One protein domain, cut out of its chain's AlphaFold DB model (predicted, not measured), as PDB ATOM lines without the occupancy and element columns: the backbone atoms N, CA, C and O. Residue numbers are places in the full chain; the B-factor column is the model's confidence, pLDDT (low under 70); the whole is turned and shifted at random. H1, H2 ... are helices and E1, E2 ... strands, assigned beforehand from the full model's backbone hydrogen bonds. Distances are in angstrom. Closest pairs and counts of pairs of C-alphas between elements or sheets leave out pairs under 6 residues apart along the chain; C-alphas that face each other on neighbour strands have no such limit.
ATOM      1  N   TYR A 132      22.185  44.888 -33.212       70.62
ATOM      2  CA  TYR A 132      20.985  44.575 -33.943       70.62
ATOM      3  C   TYR A 132      21.254  44.205 -35.415       70.62
ATOM      4  O   TYR A 132      20.762  43.171 -35.867       70.62
ATOM      5  N   ASN A 133      22.106  44.926 -36.154       76.38
ATOM      6  CA  ASN A 133      22.564  44.473 -37.479       76.38
ATOM      7  C   ASN A 133      23.320  43.140 -37.427       76.38
ATOM      8  O   ASN A 133      23.185  42.337 -38.350       76.38
ATOM      9  N   MET A 134      24.112  42.889 -36.384       77.50
ATOM     10  CA  MET A 134      24.846  41.632 -36.228       77.50
ATOM     11  C   MET A 134      23.897  40.469 -35.914       77.50
ATOM     12  O   MET A 134      24.006  39.413 -36.535       77.50
ATOM     13  N   ILE A 135      22.921  40.679 -35.025       81.12
ATOM     14  CA  ILE A 135      21.848  39.721 -34.728       81.12
ATOM     15  C   ILE A 135      21.037  39.429 -35.995       81.12
ATOM     16  O   ILE A 135      20.848  38.267 -36.344       81.12
ATOM     17  N   MET A 136      20.623  40.465 -36.727       83.06
ATOM     18  CA  MET A 136      19.879  40.328 -37.981       83.06
ATOM     19  C   MET A 136      20.689  39.581 -39.046       83.06
ATOM     20  O   MET A 136      20.136  38.774 -39.788       83.06
ATOM     21  N   LEU A 137      22.002  39.812 -39.117       86.94
ATOM     22  CA  LEU A 137      22.888  39.113 -40.041       86.94
ATOM     23  C   LEU A 137      23.024  37.628 -39.685       86.94
ATOM     24  O   LEU A 137      22.947  36.787 -40.577       86.94
ATOM     25  N   ILE A 138      23.181  37.295 -38.400       87.12
ATOM     26  CA  ILE A 138      23.238  35.904 -37.927       87.12
ATOM     27  C   ILE A 138      21.907  35.190 -38.193       87.12
ATOM     28  O   ILE A 138      21.914  34.087 -38.737       87.12
ATOM     29  N   GLU A 139      20.779  35.826 -37.876       87.06
ATOM     30  CA  GLU A 139      19.436  35.303 -38.157       87.06
ATOM     31  C   GLU A 139      19.241  35.071 -39.663       87.06
ATOM     32  O   GLU A 139      18.808  33.999 -40.090       87.06
ATOM     33  N   ALA A 140      19.644  36.035 -40.496       90.81
ATOM     34  CA  ALA A 140      19.563  35.903 -41.944       90.81
ATOM     35  C   ALA A 140      20.416  34.738 -42.470       90.81
ATOM     36  O   ALA A 140      19.976  33.996 -43.348       90.81
ATOM     37  N   ILE A 141      21.614  34.536 -41.911       91.38
ATOM     38  CA  ILE A 141      22.467  33.391 -42.254       91.38
ATOM     39  C   ILE A 141      21.781  32.086 -41.863       91.38
ATOM     40  O   ILE A 141      21.788  31.149 -42.654       91.38
ATOM     41  N   GLN A 142      21.165  32.001 -40.684       89.19
ATOM     42  CA  GLN A 142      20.455  30.790 -40.256       89.19
ATOM     43  C   GLN A 142      19.271  30.443 -41.171       89.19
ATOM     44  O   GLN A 142      19.008  29.258 -41.386       89.19
ATOM     45  N   ARG A 143      18.616  31.453 -41.757       91.25
ATOM     46  CA  ARG A 143      17.485  31.302 -42.690       91.25
ATOM     47  C   ARG A 143      17.865  30.961 -44.132       91.25
ATOM     48  O   ARG A 143      16.989  30.543 -44.883       91.25
ATOM     49  N   LEU A 144      19.127  31.116 -44.546       93.25
ATOM     50  CA  LEU A 144      19.564  30.666 -45.877       93.25
ATOM     51  C   LEU A 144      19.217  29.189 -46.051       93.25
ATOM     52  O   LEU A 144      19.511  28.413 -45.158       93.25
ATOM     53  N   GLU A 145      18.663  28.762 -47.184       91.81
ATOM     54  CA  GLU A 145      18.272  27.354 -47.379       91.81
ATOM     55  C   GLU A 145      19.485  26.415 -47.516       91.81
ATOM     56  O   GLU A 145      19.519  25.312 -46.954       91.81
ATOM     57  N   ASP A 146      20.516  26.875 -48.228       92.50
ATOM     58  CA  ASP A 146      21.703  26.093 -48.559       92.50
ATOM     59  C   ASP A 146      22.651  25.971 -47.354       92.50
ATOM     60  O   ASP A 146      23.276  26.940 -46.914       92.50
ATOM     61  N   LYS A 147      22.797  24.741 -46.844       91.56
ATOM     62  CA  LYS A 147      23.671  24.427 -45.703       91.56
ATOM     63  C   LYS A 147      25.125  24.833 -45.943       91.56
ATOM     64  O   LYS A 147      25.796  25.249 -45.000       91.56
ATOM     65  N   ASP A 148      25.603  24.718 -47.178       92.62
ATOM     66  CA  ASP A 148      26.991  25.014 -47.521       92.62
ATOM     67  C   ASP A 148      27.232  26.527 -47.524       92.62
ATOM     68  O   ASP A 148      28.282  26.981 -47.075       92.62
ATOM     69  N   GLN A 149      26.236  27.322 -47.932       93.81
ATOM     70  CA  GLN A 149      26.295  28.786 -47.829       93.81
ATOM     71  C   GLN A 149      26.364  29.231 -46.368       93.81
ATOM     72  O   GLN A 149      27.224  30.042 -46.021       93.81
ATOM     73  N   ARG A 150      25.519  28.654 -45.499       94.50
ATOM     74  CA  ARG A 150      25.549  28.926 -44.051       94.50
ATOM     75  C   ARG A 150      26.912  28.613 -43.453       94.50
ATOM     76  O   ARG A 150      27.493  29.446 -42.766       94.50
ATOM     77  N   PHE A 151      27.426  27.422 -43.750       93.69
ATOM     78  CA  PHE A 151      28.717  26.965 -43.252       93.69
ATOM     79  C   PHE A 151      29.855  27.907 -43.662       93.69
ATOM     80  O   PHE A 151      30.639  28.322 -42.813       93.69
ATOM     81  N   ILE A 152      29.917  28.284 -44.944       93.12
ATOM     82  CA  ILE A 152      30.962  29.172 -45.464       93.12
ATOM     83  C   ILE A 152      30.923  30.535 -44.772       93.12
ATOM     84  O   ILE A 152      31.965  31.009 -44.328       93.12
ATOM     85  N   LEU A 153      29.741  31.153 -44.658       91.94
ATOM     86  CA  LEU A 153      29.617  32.474 -44.038       91.94
ATOM     87  C   LEU A 153      30.016  32.443 -42.559       91.94
ATOM     88  O   LEU A 153      30.768  33.307 -42.123       91.94
ATOM     89  N   LEU A 154      29.577  31.432 -41.802       89.06
ATOM     90  CA  LEU A 154      29.934  31.293 -40.385       89.06
ATOM     91  C   LEU A 154      31.440  31.080 -40.183       89.06
ATOM     92  O   LEU A 154      32.033  31.705 -39.311       89.06
ATOM     93  N   ARG A 155      32.087  30.253 -41.015       88.44
ATOM     94  CA  ARG A 155      33.543  30.057 -40.933       88.44
ATOM     95  C   ARG A 155      34.336  31.292 -41.327       88.44
ATOM     96  O   ARG A 155      35.401  31.538 -40.775       88.44
ATOM     97  N   GLU A 156      33.813  32.097 -42.236       86.19
ATOM     98  CA  GLU A 156      34.427  33.384 -42.533       86.19
ATOM     99  C   GLU A 156      34.325  34.353 -41.341       86.19
ATOM    100  O   GLU A 156      35.301  35.039 -41.045       86.19
ATOM    101  N   PHE A 157      33.204  34.368 -40.605       80.31
ATOM    102  CA  PHE A 157      33.095  35.139 -39.352       80.31
ATOM    103  C   PHE A 157      34.090  34.688 -38.285       80.31
ATOM    104  O   PHE A 157      34.630  35.527 -37.565       80.31
ATOM    105  N   ASP A 158      34.362  33.385 -38.210       79.19
ATOM    106  CA  ASP A 158      35.387  32.825 -37.324       79.19
ATOM    107  C   ASP A 158      36.825  33.200 -37.761       79.19
ATOM    108  O   ASP A 158      37.770  32.987 -37.001       79.19
ATOM    109  N   GLY A 159      37.003  33.768 -38.963       80.62
ATOM    110  CA  GLY A 159      38.288  34.231 -39.495       80.62
ATOM    111  C   GLY A 159      39.061  33.206 -40.329       80.62
ATOM    112  O   GLY A 159      40.259  33.389 -40.534       80.62
ATOM    113  N   TYR A 160      38.415  32.133 -40.799       82.50
ATOM    114  CA  TYR A 160      39.069  31.132 -41.650       82.50
ATOM    115  C   TYR A 160      39.230  31.608 -43.096       82.50
ATOM    116  O   TYR A 160      38.335  32.227 -43.679       82.50
ATOM    117  N   GLU A 161      40.347  31.234 -43.717       82.94
ATOM    118  CA  GLU A 161      40.626  31.559 -45.115       82.94
ATOM    119  C   GLU A 161      39.883  30.611 -46.084       82.94
ATOM    120  O   GLU A 161      39.658  29.438 -45.766       82.94
ATOM    121  N   PRO A 162      39.556  31.031 -47.326       87.44
ATOM    122  CA  PRO A 162      38.785  30.217 -48.278       87.44
ATOM    123  C   PRO A 162      39.361  28.822 -48.563       87.44
ATOM    124  O   PRO A 162      38.612  27.877 -48.814       87.44
ATOM    125  N   CYS A 163      40.687  28.672 -48.526       86.81
ATOM    126  CA  CYS A 163      41.355  27.379 -48.688       86.81
ATOM    127  C   CYS A 163      41.109  26.437 -47.499       86.81
ATOM    128  O   CYS A 163      40.994  25.228 -47.691       86.81
ATOM    129  N   GLU A 164      41.029  26.976 -46.284       86.00
ATOM    130  CA  GLU A 164      40.749  26.213 -45.064       86.00
ATOM    131  C   GLU A 164      39.272  25.826 -45.017       86.00
ATOM    132  O   GLU A 164      38.946  24.664 -44.783       86.00
ATOM    133  N   ILE A 165      38.389  26.768 -45.361       90.56
ATOM    134  CA  ILE A 165      36.947  26.527 -45.476       90.56
ATOM    135  C   ILE A 165      36.662  25.420 -46.495       90.56
ATOM    136  O   ILE A 165      35.818  24.564 -46.244       90.56
ATOM    137  N   ALA A 166      37.376  25.390 -47.627       93.19
ATOM    138  CA  ALA A 166      37.228  24.336 -48.630       93.19
ATOM    139  C   ALA A 166      37.517  22.938 -48.055       93.19
ATOM    140  O   ALA A 166      36.708  22.030 -48.239       93.19
ATOM    141  N   LYS A 167      38.616  22.784 -47.305       91.56
ATOM    142  CA  LYS A 167      38.969  21.514 -46.644       91.56
ATOM    143  C   LYS A 167      37.926  21.112 -45.603       91.56
ATOM    144  O   LYS A 167      37.429  19.992 -45.629       91.56
ATOM    145  N   GLN A 168      37.525  22.044 -44.740       92.31
ATOM    146  CA  GLN A 168      36.513  21.766 -43.717       92.31
ATOM    147  C   GLN A 168      35.148  21.416 -44.332       92.31
ATOM    148  O   GLN A 168      34.421  20.575 -43.807       92.31
ATOM    149  N   LEU A 169      34.789  22.041 -45.458       93.94
ATOM    150  CA  LEU A 169      33.555  21.740 -46.181       93.94
ATOM    151  C   LEU A 169      33.597  20.345 -46.817       93.94
ATOM    152  O   LEU A 169      32.576  19.658 -46.851       93.94
ATOM    153  N   GLU A 170      34.756  19.916 -47.318       93.44
ATOM    154  CA  GLU A 170      34.958  18.543 -47.786       93.44
ATOM    155  C   GLU A 170      34.733  17.542 -46.648       93.44
ATOM    156  O   GLU A 170      33.912  16.635 -46.786       93.44
ATOM    157  N   GLU A 171      35.408  17.738 -45.513       92.75
ATOM    158  CA  GLU A 171      35.281  16.882 -44.328       92.75
ATOM    159  C   GLU A 171      33.830  16.806 -43.840       92.75
ATOM    160  O   GLU A 171      33.319  15.716 -43.564       92.75
ATOM    161  N   LEU A 172      33.135  17.948 -43.802       92.75
ATOM    162  CA  LEU A 172      31.722  18.018 -43.443       92.75
ATOM    163  C   LEU A 172      30.863  17.201 -44.413       92.75
ATOM    164  O   LEU A 172      30.081  16.358 -43.980       92.75
ATOM    165  N   ARG A 173      31.020  17.408 -45.726       92.75
ATOM    166  CA  ARG A 173      30.255  16.673 -46.746       92.75
ATOM    167  C   ARG A 173      30.538  15.177 -46.705       92.75
ATOM    168  O   ARG A 173      29.611  14.395 -46.899       92.75
ATOM    169  N   ARG A 174      31.784  14.776 -46.443       91.69
ATOM    170  CA  ARG A 174      32.177  13.371 -46.294       91.69
ATOM    171  C   ARG A 174      31.506  12.754 -45.066       91.69
ATOM    172  O   ARG A 174      30.889  11.700 -45.182       91.69
ATOM    173  N   LYS A 175      31.538  13.447 -43.923       92.50
ATOM    174  CA  LYS A 175      30.871  13.026 -42.680       92.50
ATOM    175  C   LYS A 175      29.349  12.914 -42.834       92.50
ATOM    176  O   LYS A 175      28.744  12.011 -42.269       92.50
ATOM    177  N   GLU A 176      28.738  13.816 -43.595       91.31
ATOM    178  CA  GLU A 176      27.295  13.829 -43.864       91.31
ATOM    179  C   GLU A 176      26.871  12.908 -45.024       91.31
ATOM    180  O   GLU A 176      25.685  12.844 -45.342       91.31
ATOM    181  N   GLY A 177      27.809  12.239 -45.706       89.12
ATOM    182  CA  GLY A 177      27.510  11.423 -46.888       89.12
ATOM    183  C   GLY A 177      26.984  12.222 -48.092       89.12
ATOM    184  O   GLY A 177      26.333  11.661 -48.969       89.12
ATOM    185  N   ARG A 178      27.247  13.535 -48.153       91.00
ATOM    186  CA  ARG A 178      26.816  14.447 -49.235       91.00
ATOM    187  C   ARG A 178      27.885  14.701 -50.297       91.00
ATOM    188  O   ARG A 178      27.694  15.551 -51.172       91.00
ATOM    189  N   LEU A 179      29.031  14.029 -50.208       88.38
ATOM    190  CA  LEU A 179      30.100  14.186 -51.184       88.38
ATOM    191  C   LEU A 179      29.643  13.607 -52.530       88.38
ATOM    192  O   LEU A 179      29.332  12.424 -52.644       88.38
ATOM    193  N   LYS A 180      29.543  14.469 -53.544       86.06
ATOM    194  CA  LYS A 180      29.090  14.066 -54.879       86.06
ATOM    195  C   LYS A 180      30.215  13.362 -55.623       86.06
ATOM    196  O   LYS A 180      31.379  13.718 -55.459       86.06
ATOM    197  N   THR A 181      29.853  12.439 -56.502       89.81
ATOM    198  CA  THR A 181      30.789  11.761 -57.399       89.81
ATOM    199  C   THR A 181      30.423  12.016 -58.859       89.81
ATOM    200  O   THR A 181      29.268  12.296 -59.192       89.81
ATOM    201  N   ARG A 182      31.418  11.967 -59.745       86.12
ATOM    202  CA  ARG A 182      31.266  12.096 -61.195       86.12
ATOM    203  C   ARG A 182      31.976  10.936 -61.875       86.12
ATOM    204  O   ARG A 182      33.099  10.616 -61.508       86.12
ATOM    205  N   LYS A 183      31.326  10.340 -62.872       87.06
ATOM    206  CA  LYS A 183      31.934   9.327 -63.734       87.06
ATOM    207  C   LYS A 183      32.672  10.011 -64.887       87.06
ATOM    208  O   LYS A 183      32.101  10.914 -65.504       87.06
ATOM    209  N   ASP A 184      33.912   9.614 -65.129       82.88
ATOM    210  CA  ASP A 184      34.706  10.082 -66.263       82.88
ATOM    211  C   ASP A 184      34.387   9.292 -67.544       82.88
ATOM    212  O   ASP A 184      33.683   8.277 -67.501       82.88
ATOM    213  N   GLU A 185      34.907   9.742 -68.685       81.00
ATOM    214  CA  GLU A 185      34.712   9.118 -70.005       81.00
ATOM    215  C   GLU A 185      35.195   7.656 -70.043       81.00
ATOM    216  O   GLU A 185      34.579   6.813 -70.695       81.00
ATOM    217  N   ASN A 186      36.217   7.325 -69.246       80.31
ATOM    218  CA  ASN A 186      36.753   5.965 -69.080       80.31
ATOM    219  C   ASN A 186      35.951   5.097 -68.094       80.31
ATOM    220  O   ASN A 186      36.260   3.930 -67.868       80.31
ATOM    221  N   GLY A 187      34.916   5.665 -67.483       81.69
ATOM    222  CA  GLY A 187      34.044   4.987 -66.542       81.69
ATOM    223  C   GLY A 187      34.523   4.942 -65.090       81.69
ATOM    224  O   GLY A 187      33.824   4.361 -64.257       81.69
ATOM    225  N   GLU A 188      35.644   5.587 -64.774       84.44
ATOM    226  CA  GLU A 188      36.130   5.767 -63.403       84.44
ATOM    227  C   GLU A 188      35.280   6.787 -62.636       84.44
ATOM    228  O   GLU A 188      34.764   7.746 -63.209       84.44
ATOM    229  N   ILE A 189      35.093   6.573 -61.331       84.62
ATOM    230  CA  ILE A 189      34.290   7.447 -60.467       84.62
ATOM    231  C   ILE A 189      35.231   8.335 -59.650       84.62
ATOM    232  O   ILE A 189      36.006   7.832 -58.842       84.62
ATOM    233  N   HIS A 190      35.106   9.654 -59.800       84.50
ATOM    234  CA  HIS A 190      35.862  10.645 -59.034       84.50
ATOM    235  C   HIS A 190      34.968  11.404 -58.053       84.50
ATOM    236  O   HIS A 190      33.849  11.802 -58.381       84.50
ATOM    237  N   GLU A 191      35.475  11.652 -56.847       87.12
ATOM    238  CA  GLU A 191      34.831  12.525 -55.864       87.12
ATOM    239  C   GLU A 191      34.964  14.002 -56.278       87.12
ATOM    240  O   GLU A 191      36.023  14.463 -56.704       87.12
ATOM    241  N   ILE A 192      33.884  14.774 -56.139       86.81
ATOM    242  CA  ILE A 192      33.872  16.212 -56.425       86.81
ATOM    243  C   ILE A 192      34.238  16.969 -55.146       86.81
ATOM    244  O   ILE A 192      33.390  17.225 -54.285       86.81
ATOM    245  N   ILE A 193      35.505  17.361 -55.055       88.44
ATOM    246  CA  ILE A 193      36.054  18.072 -53.899       88.44
ATOM    247  C   ILE A 193      35.825  19.590 -54.045       88.44
ATOM    248  O   ILE A 193      36.117  20.165 -55.100       88.44
ATOM    249  N   PRO A 194      35.294  20.277 -53.013       88.31
ATOM    250  CA  PRO A 194      35.175  21.731 -53.025       88.31
ATOM    251  C   PRO A 194      36.559  22.397 -53.051       88.31
ATOM    252  O   PRO A 194      37.445  22.073 -52.270       88.31
ATOM    253  N   THR A 195      36.738  23.375 -53.937       91.69
ATOM    254  CA  THR A 195      37.977  24.163 -54.057       91.69
ATOM    255  C   THR A 195      37.775  25.585 -53.540       91.69
ATOM    256  O   THR A 195      36.646  26.064 -53.461       91.69
ATOM    257  N   TYR A 196      38.854  26.325 -53.273       85.00
ATOM    258  CA  TYR A 196      38.752  27.739 -52.876       85.00
ATOM    259  C   TYR A 196      37.972  28.591 -53.903       85.00
ATOM    260  O   TYR A 196      37.188  29.465 -53.531       85.00
ATOM    261  N   LYS A 197      38.104  28.296 -55.208       89.50
ATOM    262  CA  LYS A 197      37.322  28.949 -56.277       89.50
ATOM    263  C   LYS A 197      35.827  28.675 -56.129       89.50
ATOM    264  O   LYS A 197      35.010  29.575 -56.314       89.50
ATOM    265  N   TYR A 198      35.474  27.441 -55.778       91.44
ATOM    266  CA  TYR A 198      34.096  27.066 -55.488       91.44
ATOM    267  C   TYR A 198      33.554  27.816 -54.263       91.44
ATOM    268  O   TYR A 198      32.434  28.315 -54.325       91.44
ATOM    269  N   ILE A 199      34.359  27.989 -53.207       91.81
ATOM    270  CA  ILE A 199      33.984  28.793 -52.033       91.81
ATOM    271  C   ILE A 199      33.673  30.243 -52.428       91.81
ATOM    272  O   ILE A 199      32.624  30.758 -52.050       91.81
ATOM    273  N   HIS A 200      34.510  30.891 -53.249       89.06
ATOM    274  CA  HIS A 200      34.237  32.252 -53.734       89.06
ATOM    275  C   HIS A 200      32.942  32.349 -54.546       89.06
ATOM    276  O   HIS A 200      32.158  33.279 -54.348       89.06
ATOM    277  N   MET A 201      32.703  31.387 -55.441       93.31
ATOM    278  CA  MET A 201      31.476  31.339 -56.233       93.31
ATOM    279  C   MET A 201      30.241  31.175 -55.337       93.31
ATOM    280  O   MET A 201      29.267  31.913 -55.494       93.31
ATOM    281  N   LEU A 202      30.286  30.248 -54.374       91.94
ATOM    282  CA  LEU A 202      29.169  30.018 -53.459       91.94
ATOM    283  C   LEU A 202      28.934  31.221 -52.545       91.94
ATOM    284  O   LEU A 202      27.790  31.575 -52.299       91.94
ATOM    285  N   LYS A 203      30.003  31.888 -52.103       90.75
ATOM    286  CA  LYS A 203      29.937  33.124 -51.321       90.75
ATOM    287  C   LYS A 203      29.255  34.255 -52.086       90.75
ATOM    288  O   LYS A 203      28.475  34.988 -51.491       90.75
ATOM    289  N   GLY A 204      29.532  34.399 -53.384       88.81
ATOM    290  CA  GLY A 204      28.826  35.360 -54.237       88.81
ATOM    291  C   GLY A 204      27.313  35.135 -54.184       88.81
ATOM    292  O   GLY A 204      26.574  36.030 -53.791       88.81
ATOM    293  N   ARG A 205      26.880  33.894 -54.433       90.38
ATOM    294  CA  ARG A 205      25.461  33.501 -54.356       90.38
ATOM    295  C   ARG A 205      24.873  33.673 -52.957       90.38
ATOM    296  O   ARG A 205      23.751  34.139 -52.811       90.38
ATOM    297  N   ALA A 206      25.642  33.319 -51.929       91.81
ATOM    298  CA  ALA A 206      25.232  33.461 -50.541       91.81
ATOM    299  C   ALA A 206      24.959  34.926 -50.195       91.81
ATOM    300  O   ALA A 206      23.966  35.207 -49.539       91.81
ATOM    301  N   LYS A 207      25.788  35.867 -50.666       90.06
ATOM    302  CA  LYS A 207      25.568  37.306 -50.457       90.06
ATOM    303  C   LYS A 207      24.285  37.798 -51.119       90.06
ATOM    304  O   LYS A 207      23.559  38.568 -50.493       90.06
ATOM    305  N   ASP A 208      24.005  37.352 -52.340       91.44
ATOM    306  CA  ASP A 208      22.779  37.728 -53.050       91.44
ATOM    307  C   ASP A 208      21.539  37.224 -52.299       91.44
ATOM    308  O   ASP A 208      20.638  38.006 -51.992       91.44
ATOM    309  N   ASN A 209      21.545  35.951 -51.893       90.56
ATOM    310  CA  ASN A 209      20.466  35.347 -51.108       90.56
ATOM    311  C   ASN A 209      20.302  36.012 -49.736       90.56
ATOM    312  O   ASN A 209      19.193  36.313 -49.302       90.56
ATOM    313  N   LEU A 210      21.414  36.288 -49.055       90.31
ATOM    314  CA  LEU A 210      21.417  36.916 -47.740       90.31
ATOM    315  C   LEU A 210      20.828  38.326 -47.797       90.31
ATOM    316  O   LEU A 210      20.115  38.737 -46.887       90.31
ATOM    317  N   ARG A 211      21.078  39.062 -48.885       89.44
ATOM    318  CA  ARG A 211      20.506  40.394 -49.095       89.44
ATOM    319  C   ARG A 211      18.983  40.351 -49.217       89.44
ATOM    320  O   ARG A 211      18.327  41.258 -48.711       89.44
ATOM    321  N   ILE A 212      18.431  39.315 -49.853       91.44
ATOM    322  CA  ILE A 212      16.979  39.102 -49.941       91.44
ATOM    323  C   ILE A 212      16.405  38.898 -48.534       91.44
ATOM    324  O   ILE A 212      15.532  39.658 -48.123       91.44
ATOM    325  N   ILE A 213      16.979  37.971 -47.762       90.75
ATOM    326  CA  ILE A 213      16.511  37.638 -46.407       90.75
ATOM    327  C   ILE A 213      16.628  38.832 -45.450       90.75
ATOM    328  O   ILE A 213      15.714  39.101 -44.677       90.75
ATOM    329  N   ILE A 214      17.730  39.586 -45.501       88.19
ATOM    330  CA  ILE A 214      17.899  40.789 -44.670       88.19
ATOM    331  C   ILE A 214      16.829  41.832 -45.003       88.19
ATOM    332  O   ILE A 214      16.308  42.475 -44.099       88.19
ATOM    333  N   ASN A 215      16.493  42.017 -46.281       88.44
ATOM    334  CA  ASN A 215      15.451  42.965 -46.671       88.44
ATOM    335  C   ASN A 215      14.058  42.525 -46.195       88.44
ATOM    336  O   ASN A 215      13.244  43.382 -45.868       88.44
ATOM    337  N   GLU A 216      13.781  41.222 -46.154       88.06
ATOM    338  CA  GLU A 216      12.547  40.679 -45.567       88.06
ATOM    339  C   GLU A 216      12.510  40.906 -44.056       88.06
ATOM    340  O   GLU A 216      11.568  41.510 -43.552       88.06
ATOM    341  N   LEU A 217      13.584  40.541 -43.351       85.56
ATOM    342  CA  LEU A 217      13.718  40.772 -41.914       85.56
ATOM    343  C   LEU A 217      13.531  42.249 -41.557       85.56
ATOM    344  O   LEU A 217      12.784  42.568 -40.641       85.56
ATOM    345  N   LYS A 218      14.155  43.170 -42.299       83.00
ATOM    346  CA  LYS A 218      13.986  44.611 -42.063       83.00
ATOM    347  C   LYS A 218      12.525  45.050 -42.137       83.00
ATOM    348  O   LYS A 218      12.105  45.821 -41.286       83.00
ATOM    349  N   LYS A 219      11.746  44.526 -43.090       81.81
ATOM    350  CA  LYS A 219      10.306  44.819 -43.186       81.81
ATOM    351  C   LYS A 219       9.530  44.286 -41.982       81.81
ATOM    352  O   LYS A 219       8.652  44.987 -41.489       81.81
ATOM    353  N   ASP A 220       9.868  43.090 -41.500       71.38
ATOM    354  CA  ASP A 220       9.244  42.500 -40.304       71.38
ATOM    355  C   ASP A 220       9.526  43.332 -39.041       71.38
ATOM    356  O   ASP A 220       8.708  43.392 -38.123       71.38
ATOM    357  N   PHE A 221      10.687  43.987 -38.995       63.81
ATOM    358  CA  PHE A 221      11.102  44.831 -37.880       63.81
ATOM    359  C   PHE A 221      10.634  46.291 -37.975       63.81
ATOM    360  O   PHE A 221      10.490  46.930 -36.938       63.81
ATOM    361  N   GLU A 222      10.348  46.815 -39.170       56.75
ATOM    362  CA  GLU A 222       9.752  48.150 -39.369       56.75
ATOM    363  C   GLU A 222       8.275  48.230 -38.906       56.75
ATOM    364  O   GLU A 222       7.710  49.318 -38.838       56.75
ATOM    365  N   TRP A 223       7.653  47.099 -38.542       43.53
ATOM    366  CA  TRP A 223       6.285  46.994 -38.001       43.53
ATOM    367  C   TRP A 223       6.218  46.875 -36.460       43.53
ATOM    368  O   TRP A 223       5.331  46.201 -35.923       43.53
TER     369      TRP A 223
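Overview. This is residues 132 to 223 of the 224 residues of an uncharacterized protein of Parabacteroides goldsteinii (UniProt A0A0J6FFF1). A small hairpin of two strands, E1 and E2, makes one end of a rod; the rest is a long helix, H4, with three shorter helices, H3, H2 and H1, zigzagging along it. The shorter helices pack on successive parts of H4, mostly crossed. The printed part has 92 residues, in the order H1 H2 H3 E1 E2 H4; the sheet, E1 - E2, is antiparallel and the class is mostly helix. The whole is loose, with a radius of gyration of the C-alphas of 16.0 A and spans of 59 by 25 by 22 A.

Along the chain. Find C-alpha 181 at (30.789, 11.761, -57.399), where E1, residues 181 to 183, begins; E2 is residues 189 to 191, and each strand is 6.9 A long. H4, residues 196 to 221, runs 35.8 A to C-alpha 221 at (11.102, 44.831, -37.880), with a kink of 26 degrees near residue 207. H3 is residues 162 to 175, 19.7 A; H2 is 147 to 157, 15.6 A; H1 is 132 to 143, 16.3 A.

Arrangement. In the hairpin of E1 and E2, look for N 182 and O 190, 2.8 A apart. H3 and E2 are apart. H4 touches H3 about perpendicular, at 85 degrees, closest at C-alphas 196 and 163, 4.9 A. H4 touches H2 at 89 degrees, about perpendicular, closest at C-alphas 206 and 149, 5.5 A. H4 touches H1 with residues 210 to 217 alone, at a steep tilt of 64 degrees, closest at C-alphas 213 and 140, 5.7 A. H1 and H2 form a helical hairpin, as do H2 and H3. In the four helices, every O i to N i+4 pair is within hydrogen-bond range.

Size, cuts and confidence. The C-alphas farthest apart, of Asn 186 and Trp 223, are 59.8 A apart. The printed part has no cut, and its five links are tight. Look at residues 221 to 223 for pLDDT under 70; the mean of the printed part is 86.9.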